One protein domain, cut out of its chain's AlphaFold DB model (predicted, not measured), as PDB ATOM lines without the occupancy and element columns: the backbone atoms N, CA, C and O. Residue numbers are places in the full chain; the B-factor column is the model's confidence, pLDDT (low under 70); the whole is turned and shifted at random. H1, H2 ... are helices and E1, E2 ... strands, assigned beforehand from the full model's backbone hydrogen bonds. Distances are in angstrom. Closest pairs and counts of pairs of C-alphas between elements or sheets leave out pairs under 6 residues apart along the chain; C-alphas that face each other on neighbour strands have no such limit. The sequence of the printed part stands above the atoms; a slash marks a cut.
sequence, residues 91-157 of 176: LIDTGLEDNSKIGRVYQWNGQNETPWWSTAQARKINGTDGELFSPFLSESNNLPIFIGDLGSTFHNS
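This is residues 91 to 157 of the 176 residues of an uncharacterized protein of Brugia pahangi (UniProt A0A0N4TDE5). Look for little regular structure here: a small body mostly of loops, with the hairpin E2 and E3 on one side, strand E1 beside residues 91 to 92 on the other, and the short helix H1 near the start of E3. The printed part has 67 residues, 16 of them in named elements, in the order E1, H1, E2, E3; its class is mixed, and E2 and E3 form an antiparallel sheet. It is compact, with a radius of gyration of the C-alphas of 12.1 A, and spans 35 by 26 by 17 A.

Start at the hairpin of E2, residues 144 to 147, and E3, residues 152 to 155, antiparallel at 150 degrees; N 154 and O 145 are 2.8 A apart, within hydrogen-bond range. H1, residues 120 to 123, comes closest to E3 at the C-alphas of Ala 122 and Ser 152, 6.2 A apart. H1 is too short for an O i to N i+4 pair; its one O i to N i+3 pair is within range. E1, residues 105 to 108, is apart from E3 and H1; residues 91 to 92 pair antiparallel with its residues 105 to 107.

Find C-alpha 105 at (304.487, 588.870, 367.691), where E1 begins, 7.6 A long. H1 measures 5.2 A, E2 9.9 A and E3 10.0 A, ending at C-alpha 155, (318.665, 588.022, 368.067).

The C-alphas farthest apart, of Ser 118 and Phe 136, are 35.0 A apart. The printed part has no cut; the links E1 to H1 and H1 to E2 are long. Confidence is low at residues 156 to 157.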
ATOM      1  N   LEU A  91     299.462 586.346 369.239       96.38
ATOM      2  CA  LEU A  91     298.899 587.563 368.654       96.38
ATOM      3  C   LEU A  91     299.920 588.166 367.688       96.38
ATOM      4  O   LEU A  91     300.940 588.699 368.132       96.38
ATOM      5  N   ILE A  92     299.633 588.084 366.388       96.00
ATOM      6  CA  ILE A  92     300.562 588.445 365.310       96.00
ATOM      7  C   ILE A  92     299.995 589.593 364.468       96.00
ATOM      8  O   ILE A  92     298.809 589.611 364.138       96.00
ATOM      9  N   ASP A  93     300.848 590.552 364.110       96.25
ATOM     10  CA  ASP A  93     300.503 591.644 363.199       96.25
ATOM     11  C   ASP A  93     300.361 591.142 361.752       96.25
ATOM     12  O   ASP A  93     301.269 590.517 361.193       96.25
ATOM     13  N   THR A  94     299.231 591.450 361.116       94.81
ATOM     14  CA  THR A  94     298.963 591.065 359.723       94.81
ATOM     15  C   THR A  94     299.690 591.945 358.704       94.81
ATOM     16  O   THR A  94     299.701 591.617 357.520       94.81
ATOM     17  N   GLY A  95     300.255 593.079 359.126       94.56
ATOM     18  CA  GLY A  95     300.934 594.044 358.263       94.56
ATOM     19  C   GLY A  95     300.006 594.838 357.342       94.56
ATOM     20  O   GLY A  95     300.484 595.429 356.382       94.56
ATOM     21  N   LEU A  96     298.690 594.847 357.598       94.88
ATOM     22  CA  LEU A  96     297.701 595.488 356.715       94.88
ATOM     23  C   LEU A  96     297.846 597.018 356.674       94.88
ATOM     24  O   LEU A  96     297.686 597.627 355.620       94.88
ATOM     25  N   GLU A  97     298.120 597.634 357.824       94.19
ATOM     26  CA  GLU A  97     298.333 599.084 357.932       94.19
ATOM     27  C   GLU A  97     299.783 599.480 357.637       94.19
ATOM     28  O   GLU A  97     300.050 600.569 357.132       94.19
ATOM     29  N   ASP A  98     300.721 598.595 357.975       92.75
ATOM     30  CA  ASP A  98     302.154 598.813 357.846       92.75
ATOM     31  C   ASP A  98     302.860 597.488 357.550       92.75
ATOM     32  O   ASP A  98     303.075 596.652 358.433       92.75
ATOM     33  N   ASN A  99     303.270 597.326 356.295       91.19
ATOM     34  CA  ASN A  99     303.938 596.120 355.817       91.19
ATOM     35  C   ASN A  99     305.248 595.830 356.573       91.19
ATOM     36  O   ASN A  99     305.705 594.690 356.565       91.19
ATOM     37  N   SER A 100     305.864 596.824 357.225       90.06
ATOM     38  CA  SER A 100     307.087 596.625 358.012       90.06
ATOM     39  C   SER A 100     306.854 595.865 359.324       90.06
ATOM     40  O   SER A 100     307.809 595.371 359.920       90.06
ATOM     41  N   LYS A 101     305.599 595.741 359.773       92.75
ATOM     42  CA  LYS A 101     305.234 595.042 361.013       92.75
ATOM     43  C   LYS A 101     304.742 593.621 360.802       92.75
ATOM     44  O   LYS A 101     304.553 592.919 361.785       92.75
ATOM     45  N   ILE A 102     304.543 593.193 359.559       94.81
ATOM     46  CA  ILE A 102     304.010 591.865 359.245       94.81
ATOM     47  C   ILE A 102     304.761 590.750 359.992       94.81
ATOM     48  O   ILE A 102     305.991 590.747 360.057       94.81
ATOM     49  N   GLY A 103     304.015 589.816 360.583       93.69
ATOM     50  CA  GLY A 103     304.581 588.694 361.334       93.69
ATOM     51  C   GLY A 103     305.096 589.061 362.729       93.69
ATOM     52  O   GLY A 103     305.573 588.189 363.449       93.69
ATOM     53  N   ARG A 104     305.013 590.331 363.155       95.19
ATOM     54  CA  ARG A 104     305.440 590.743 364.496       95.19
ATOM     55  C   ARG A 104     304.547 590.117 365.563       95.19
ATOM     56  O   ARG A 104     303.338 590.334 365.568       95.19
ATOM     57  N   VAL A 105     305.163 589.438 366.524       96.56
ATOM     58  CA  VAL A 105     304.487 588.870 367.691       96.56
ATOM     59  C   VAL A 105     304.340 589.941 368.771       96.56
ATOM     60  O   VAL A 105     305.313 590.576 369.187       96.56
ATOM     61  N   TYR A 106     303.113 590.131 369.248       95.44
ATOM     62  CA  TYR A 106     302.786 591.035 370.349       95.44
ATOM     63  C   TYR A 106     302.534 590.310 371.664       95.44
ATOM     64  O   TYR A 106     302.873 590.836 372.726       95.44
ATOM     65  N   GLN A 107     301.905 589.137 371.602       96.19
ATOM     66  CA  GLN A 107     301.555 588.352 372.778       96.19
ATOM     67  C   GLN A 107     301.711 586.866 372.499       96.19
ATOM     68  O   GLN A 107     301.509 586.414 371.373       96.19
ATOM     69  N   TRP A 108     302.017 586.130 373.559       95.94
ATOM     70  CA  TRP A 108     302.015 584.678 373.591       95.94
ATOM     71  C   TRP A 108     301.197 584.219 374.799       95.94
ATOM     72  O   TRP A 108     301.431 584.682 375.919       95.94
ATOM     73  N   ASN A 109     300.198 583.366 374.574       95.06
ATOM     74  CA  ASN A 109     299.225 582.919 375.577       95.06
ATOM     75  C   ASN A 109     298.582 584.080 376.363       95.06
ATOM     76  O   ASN A 109     298.480 584.052 377.592       95.06
ATOM     77  N   GLY A 110     298.200 585.146 375.648       95.19
ATOM     78  CA  GLY A 110     297.588 586.352 376.219       95.19
ATOM     79  C   GLY A 110     298.521 587.227 377.071       95.19
ATOM     80  O   GLY A 110     298.059 588.185 377.690       95.19
ATOM     81  N   GLN A 111     299.822 586.923 377.125       94.44
ATOM     82  CA  GLN A 111     300.827 587.691 377.866       94.44
ATOM     83  C   GLN A 111     301.756 588.441 376.907       94.44
ATOM     84  O   GLN A 111     302.115 587.930 375.851       94.44
ATOM     85  N   ASN A 112     302.180 589.647 377.287       94.31
ATOM     86  CA  ASN A 112     303.164 590.452 376.544       94.31
ATOM     87  C   ASN A 112     304.619 590.237 377.019       94.31
ATOM     88  O   ASN A 112     305.557 590.739 376.401       94.31
ATOM     89  N   GLU A 113     304.803 589.495 378.112       94.00
ATOM     90  CA  GLU A 113     306.088 589.096 378.683       94.00
ATOM     91  C   GLU A 113     306.004 587.647 379.183       94.00
ATOM     92  O   GLU A 113     304.956 587.199 379.651       94.00
ATOM     93  N   THR A 114     307.108 586.905 379.125       93.12
ATOM     94  CA  THR A 114     307.147 585.502 379.563       93.12
ATOM     95  C   THR A 114     307.460 585.387 381.057       93.12
ATOM     96  O   THR A 114     308.311 586.108 381.563       93.12
ATOM     97  N   PRO A 115     306.830 584.482 381.824       91.31
ATOM     98  CA  PRO A 115     306.955 584.488 383.287       91.31
ATOM     99  C   PRO A 115     308.235 583.821 383.820       91.31
ATOM    100  O   PRO A 115     308.519 583.899 385.014       91.31
ATOM    101  N   TRP A 116     308.997 583.128 382.970       90.44
ATOM    102  CA  TRP A 116     310.041 582.196 383.416       90.44
ATOM    103  C   TRP A 116     311.401 582.843 383.689       90.44
ATOM    104  O   TRP A 116     312.189 582.304 384.469       90.44
ATOM    105  N   TRP A 117     311.692 583.994 383.077       92.94
ATOM    106  CA  TRP A 117     312.999 584.642 383.190       92.94
ATOM    107  C   TRP A 117     313.030 585.729 384.266       92.94
ATOM    108  O   TRP A 117     312.090 586.504 384.449       92.94
ATOM    109  N   SER A 118     314.155 585.822 384.974       91.69
ATOM    110  CA  SER A 118     314.317 586.741 386.107       91.69
ATOM    111  C   SER A 118     314.423 588.211 385.691       91.69
ATOM    112  O   SER A 118     313.883 589.087 386.374       91.69
ATOM    113  N   THR A 119     315.081 588.509 384.569       92.56
ATOM    114  CA  THR A 119     315.282 589.882 384.087       92.56
ATOM    115  C   THR A 119     314.176 590.301 383.127       92.56
ATOM    116  O   THR A 119     313.722 589.513 382.303       92.56
ATOM    117  N   ALA A 120     313.763 591.569 383.198       90.50
ATOM    118  CA  ALA A 120     312.726 592.103 382.313       90.50
ATOM    119  C   ALA A 120     313.117 591.974 380.836       90.50
ATOM    120  O   ALA A 120     312.286 591.675 379.994       90.50
ATOM    121  N   GLN A 121     314.399 592.140 380.523       88.88
ATOM    122  CA  GLN A 121     314.942 592.025 379.175       88.88
ATOM    123  C   GLN A 121     314.760 590.618 378.594       88.88
ATOM    124  O   GLN A 121     314.385 590.505 377.434       88.88
ATOM    125  N   ALA A 122     314.986 589.568 379.390       89.94
ATOM    126  CA  ALA A 122     314.840 588.185 378.939       89.94
ATOM    127  C   ALA A 122     313.372 587.753 378.791       89.94
ATOM    128  O   ALA A 122     313.085 586.834 378.032       89.94
ATOM    129  N   ARG A 123     312.449 588.433 379.484       93.38
ATOM    130  CA  ARG A 123     311.006 588.175 379.386       93.38
ATOM    131  C   ARG A 123     310.330 588.805 378.173       93.38
ATOM    132  O   ARG A 123     309.196 588.448 377.865       93.38
ATOM    133  N   LYS A 124     310.971 589.779 377.519       93.44
ATOM    134  CA  LYS A 124     310.340 590.522 376.424       93.44
ATOM    135  C   LYS A 124     310.057 589.620 375.233       93.44
ATOM    136  O   LYS A 124     310.948 588.923 374.757       93.44
ATOM    137  N   ILE A 125     308.842 589.751 374.711       94.50
ATOM    138  CA  ILE A 125     308.436 589.210 373.420       94.50
ATOM    139  C   ILE A 125     308.778 590.252 372.356       94.50
ATOM    140  O   ILE A 125     308.237 591.358 372.354       94.50
ATOM    141  N   ASN A 126     309.718 589.919 371.478       92.75
ATOM    142  CA  ASN A 126     310.180 590.795 370.410       92.75
ATOM    143  C   ASN A 126     310.359 590.018 369.107       92.75
ATOM    144  O   ASN A 126     310.865 588.897 369.114       92.75
ATOM    145  N   GLY A 127     310.057 590.694 367.998       92.62
ATOM    146  CA  GLY A 127     310.292 590.168 366.660       92.62
ATOM    147  C   GLY A 127     309.146 589.335 366.124       92.62
ATOM    148  O   GLY A 127     307.994 589.602 366.460       92.62
ATOM    149  N   THR A 128     309.475 588.386 365.255       93.88
ATOM    150  CA  THR A 128     308.512 587.469 364.629       93.88
ATOM    151  C   THR A 128     308.640 586.073 365.236       93.88
ATOM    152  O   THR A 128     309.518 585.831 366.064       93.88
ATOM    153  N   ASP A 129     307.768 585.149 364.859       92.50
ATOM    154  CA  ASP A 129     307.874 583.721 365.195       92.50
ATOM    155  C   ASP A 129     308.914 582.973 364.334       92.50
ATOM    156  O   ASP A 129     309.201 581.799 364.562       92.50
ATOM    157  N   GLY A 130     309.523 583.667 363.368       90.62
ATOM    158  CA  GLY A 130     310.504 583.118 362.439       90.62
ATOM    159  C   GLY A 130     309.910 582.511 361.165       90.62
ATOM    160  O   GLY A 130     310.684 582.135 360.286       90.62
ATOM    161  N   GLU A 131     308.582 582.449 361.020       89.81
ATOM    162  CA  GLU A 131     307.938 581.961 359.790       89.81
ATOM    163  C   GLU A 131     307.902 583.039 358.706       89.81
ATOM    164  O   GLU A 131     308.103 582.763 357.519       89.81
ATOM    165  N   LEU A 132     307.674 584.284 359.123       90.25
ATOM    166  CA  LEU A 132     307.555 585.433 358.239       90.25
ATOM    167  C   LEU A 132     308.362 586.618 358.770       90.25
ATOM    168  O   LEU A 132     308.418 586.875 359.970       90.25
ATOM    169  N   PHE A 133     308.971 587.362 357.847       90.44
ATOM    170  CA  PHE A 133     309.684 588.604 358.127       90.44
ATOM    171  C   PHE A 133     309.160 589.722 357.229       90.44
ATOM    172  O   PHE A 133     308.631 589.473 356.143       90.44
ATOM    173  N   SER A 134     309.344 590.965 357.669       90.12
ATOM    174  CA  SER A 134     308.996 592.142 356.877       90.12
ATOM    175  C   SER A 134     309.756 592.185 355.547       90.12
ATOM    176  O   SER A 134     310.915 591.774 355.496       90.12
ATOM    177  N   PRO A 135     309.158 592.716 354.468       87.81
ATOM    178  CA  PRO A 135     309.846 592.871 353.192       87.81
ATOM    179  C   PRO A 135     310.966 593.923 353.272       87.81
ATOM    180  O   PRO A 135     310.989 594.761 354.171       87.81
ATOM    181  N   PHE A 136     311.861 593.909 352.276       87.81
ATOM    182  CA  PHE A 136     312.945 594.893 352.101       87.81
ATOM    183  C   PHE A 136     314.001 594.916 353.222       87.81
ATOM    184  O   PHE A 136     314.507 595.978 353.581       87.81
ATOM    185  N   LEU A 137     314.358 593.742 353.746       86.06
ATOM    186  CA  LEU A 137     315.455 593.596 354.707       86.06
ATOM    187  C   LEU A 137     316.822 593.873 354.057       86.06
ATOM    188  O   LEU A 137     317.075 593.495 352.912       86.06
ATOM    189  N   SER A 138     317.715 594.491 354.823       84.38
ATOM    190  CA  SER A 138     319.138 594.674 354.561       84.38
ATOM    191  C   SER A 138     319.981 593.829 355.520       84.38
ATOM    192  O   SER A 138     319.530 593.429 356.592       84.38
ATOM    193  N   GLU A 139     321.249 593.605 355.168       80.38
ATOM    194  CA  GLU A 139     322.203 592.849 355.999       80.38
ATOM    195  C   GLU A 139     322.442 593.471 357.383       80.38
ATOM    196  O   GLU A 139     322.849 592.786 358.314       80.38
ATOM    197  N   SER A 140     322.169 594.770 357.537       80.38
ATOM    198  CA  SER A 140     322.294 595.483 358.809       80.38
ATOM    199  C   SER A 140     321.066 595.356 359.714       80.38
ATOM    200  O   SER A 140     321.095 595.837 360.850       80.38
ATOM    201  N   ASN A 141     319.970 594.748 359.245       81.31
ATOM    202  CA  ASN A 141     318.777 594.579 360.061       81.31
ATOM    203  C   ASN A 141     318.957 593.450 361.082       81.31
ATOM    204  O   ASN A 141     319.257 592.310 360.744       81.31
ATOM    205  N   ASN A 142     318.687 593.766 362.348       85.44
ATOM    206  CA  ASN A 142     318.535 592.762 363.392       85.44
ATOM    207  C   ASN A 142     317.141 592.133 363.277       85.44
ATOM    208  O   ASN A 142     316.140 592.851 363.328       85.44
ATOM    209  N   LEU A 143     317.093 590.809 363.139       89.81
ATOM    210  CA  LEU A 143     315.865 590.024 363.035       89.81
ATOM    211  C   LEU A 143     315.643 589.255 364.342       89.81
ATOM    212  O   LEU A 143     316.120 588.124 364.474       89.81
ATOM    213  N   PRO A 144     314.980 589.867 365.340       91.75
ATOM    214  CA  PRO A 144     314.590 589.147 366.537       91.75
ATOM    215  C   PRO A 144     313.561 588.065 366.194       91.75
ATOM    216  O   PRO A 144     312.627 588.307 365.428       91.75
ATOM    217  N   ILE A 145     313.732 586.889 366.789       93.94
ATOM    218  CA  ILE A 145     312.821 585.749 366.673       93.94
ATOM    219  C   ILE A 145     312.398 585.354 368.081       93.94
ATOM    220  O   ILE A 145     313.245 585.053 368.926       93.94
ATOM    221  N   PHE A 146     311.100 585.365 368.345       94.56
ATOM    222  CA  PHE A 146     310.525 584.890 369.592       94.56
ATOM    223  C   PHE A 146     310.114 583.424 369.460       94.56
ATOM    224  O   PHE A 146     309.365 583.066 368.558       94.56
ATOM    225  N   ILE A 147     310.580 582.585 370.388       93.19
ATOM    226  CA  ILE A 147     310.231 581.162 370.437       93.19
ATOM    227  C   ILE A 147     309.412 580.926 371.705       93.19
ATOM    228  O   ILE A 147     309.976 580.918 372.803       93.19
ATOM    229  N   GLY A 148     308.098 580.723 371.569       91.50
ATOM    230  CA  GLY A 148     307.187 580.545 372.708       91.50
ATOM    231  C   GLY A 148     307.550 579.360 373.601       91.50
ATOM    232  O   GLY A 148     307.551 579.504 374.819       91.50
ATOM    233  N   ASP A 149     307.997 578.246 373.013       88.81
ATOM    234  CA  ASP A 149     308.450 577.056 373.754       88.81
ATOM    235  C   ASP A 149     309.630 577.332 374.692       88.81
ATOM    236  O   ASP A 149     309.755 576.727 375.755       88.81
ATOM    237  N   LEU A 150     310.517 578.249 374.297       89.50
ATOM    238  CA  LEU A 150     311.654 578.683 375.113       89.50
ATOM    239  C   LEU A 150     311.296 579.902 375.973       89.50
ATOM    240  O   LEU A 150     311.993 580.223 376.938       89.50
ATOM    241  N   GLY A 151     310.222 580.597 375.605       90.69
ATOM    242  CA  GLY A 151     309.760 581.840 376.198       90.69
ATOM    243  C   GLY A 151     310.787 582.950 376.136       90.69
ATOM    244  O   GLY A 151     310.881 583.736 377.077       90.69
ATOM    245  N   SER A 152     311.602 582.990 375.090       91.12
ATOM    246  CA  SER A 152     312.657 583.984 374.935       91.12
ATOM    247  C   SER A 152     312.790 584.428 373.483       91.12
ATOM    248  O   SER A 152     312.469 583.692 372.547       91.12
ATOM    249  N   THR A 153     313.272 585.660 373.308       92.31
ATOM    250  CA  THR A 153     313.648 586.193 371.997       92.31
ATOM    251  C   THR A 153     315.142 586.017 371.755       92.31
ATOM    252  O   THR A 153     315.979 586.460 372.545       92.31
ATOM    253  N   PHE A 154     315.472 585.450 370.602       90.00
ATOM    254  CA  PHE A 154     316.822 585.365 370.067       90.00
ATOM    255  C   PHE A 154     317.048 586.481 369.059       90.00
ATOM    256  O   PHE A 154     316.150 586.846 368.309       90.00
ATOM    257  N   HIS A 155     318.260 587.023 369.044       84.50
ATOM    258  CA  HIS A 155     318.665 588.022 368.067       84.50
ATOM    259  C   HIS A 155     319.729 587.397 367.184       84.50
ATOM    260  O   HIS A 155     320.700 586.832 367.693       84.50
ATOM    261  N   ASN A 156     319.553 587.502 365.874       66.88
ATOM    262  CA  ASN A 156     320.596 587.116 364.949       66.88
ATOM    263  C   ASN A 156     321.566 588.288 364.774       66.88
ATOM    264  O   ASN A 156     321.195 589.334 364.242       66.88
ATOM    265  N   SER A 157     322.804 588.125 365.232       55.47
ATOM    266  CA  SER A 157     323.898 589.026 364.883       55.47
ATOM    267  C   SER A 157     324.575 588.482 363.628       55.47
ATOM    268  O   SER A 157     325.435 587.618 363.745       55.47
TER     269      SER A 157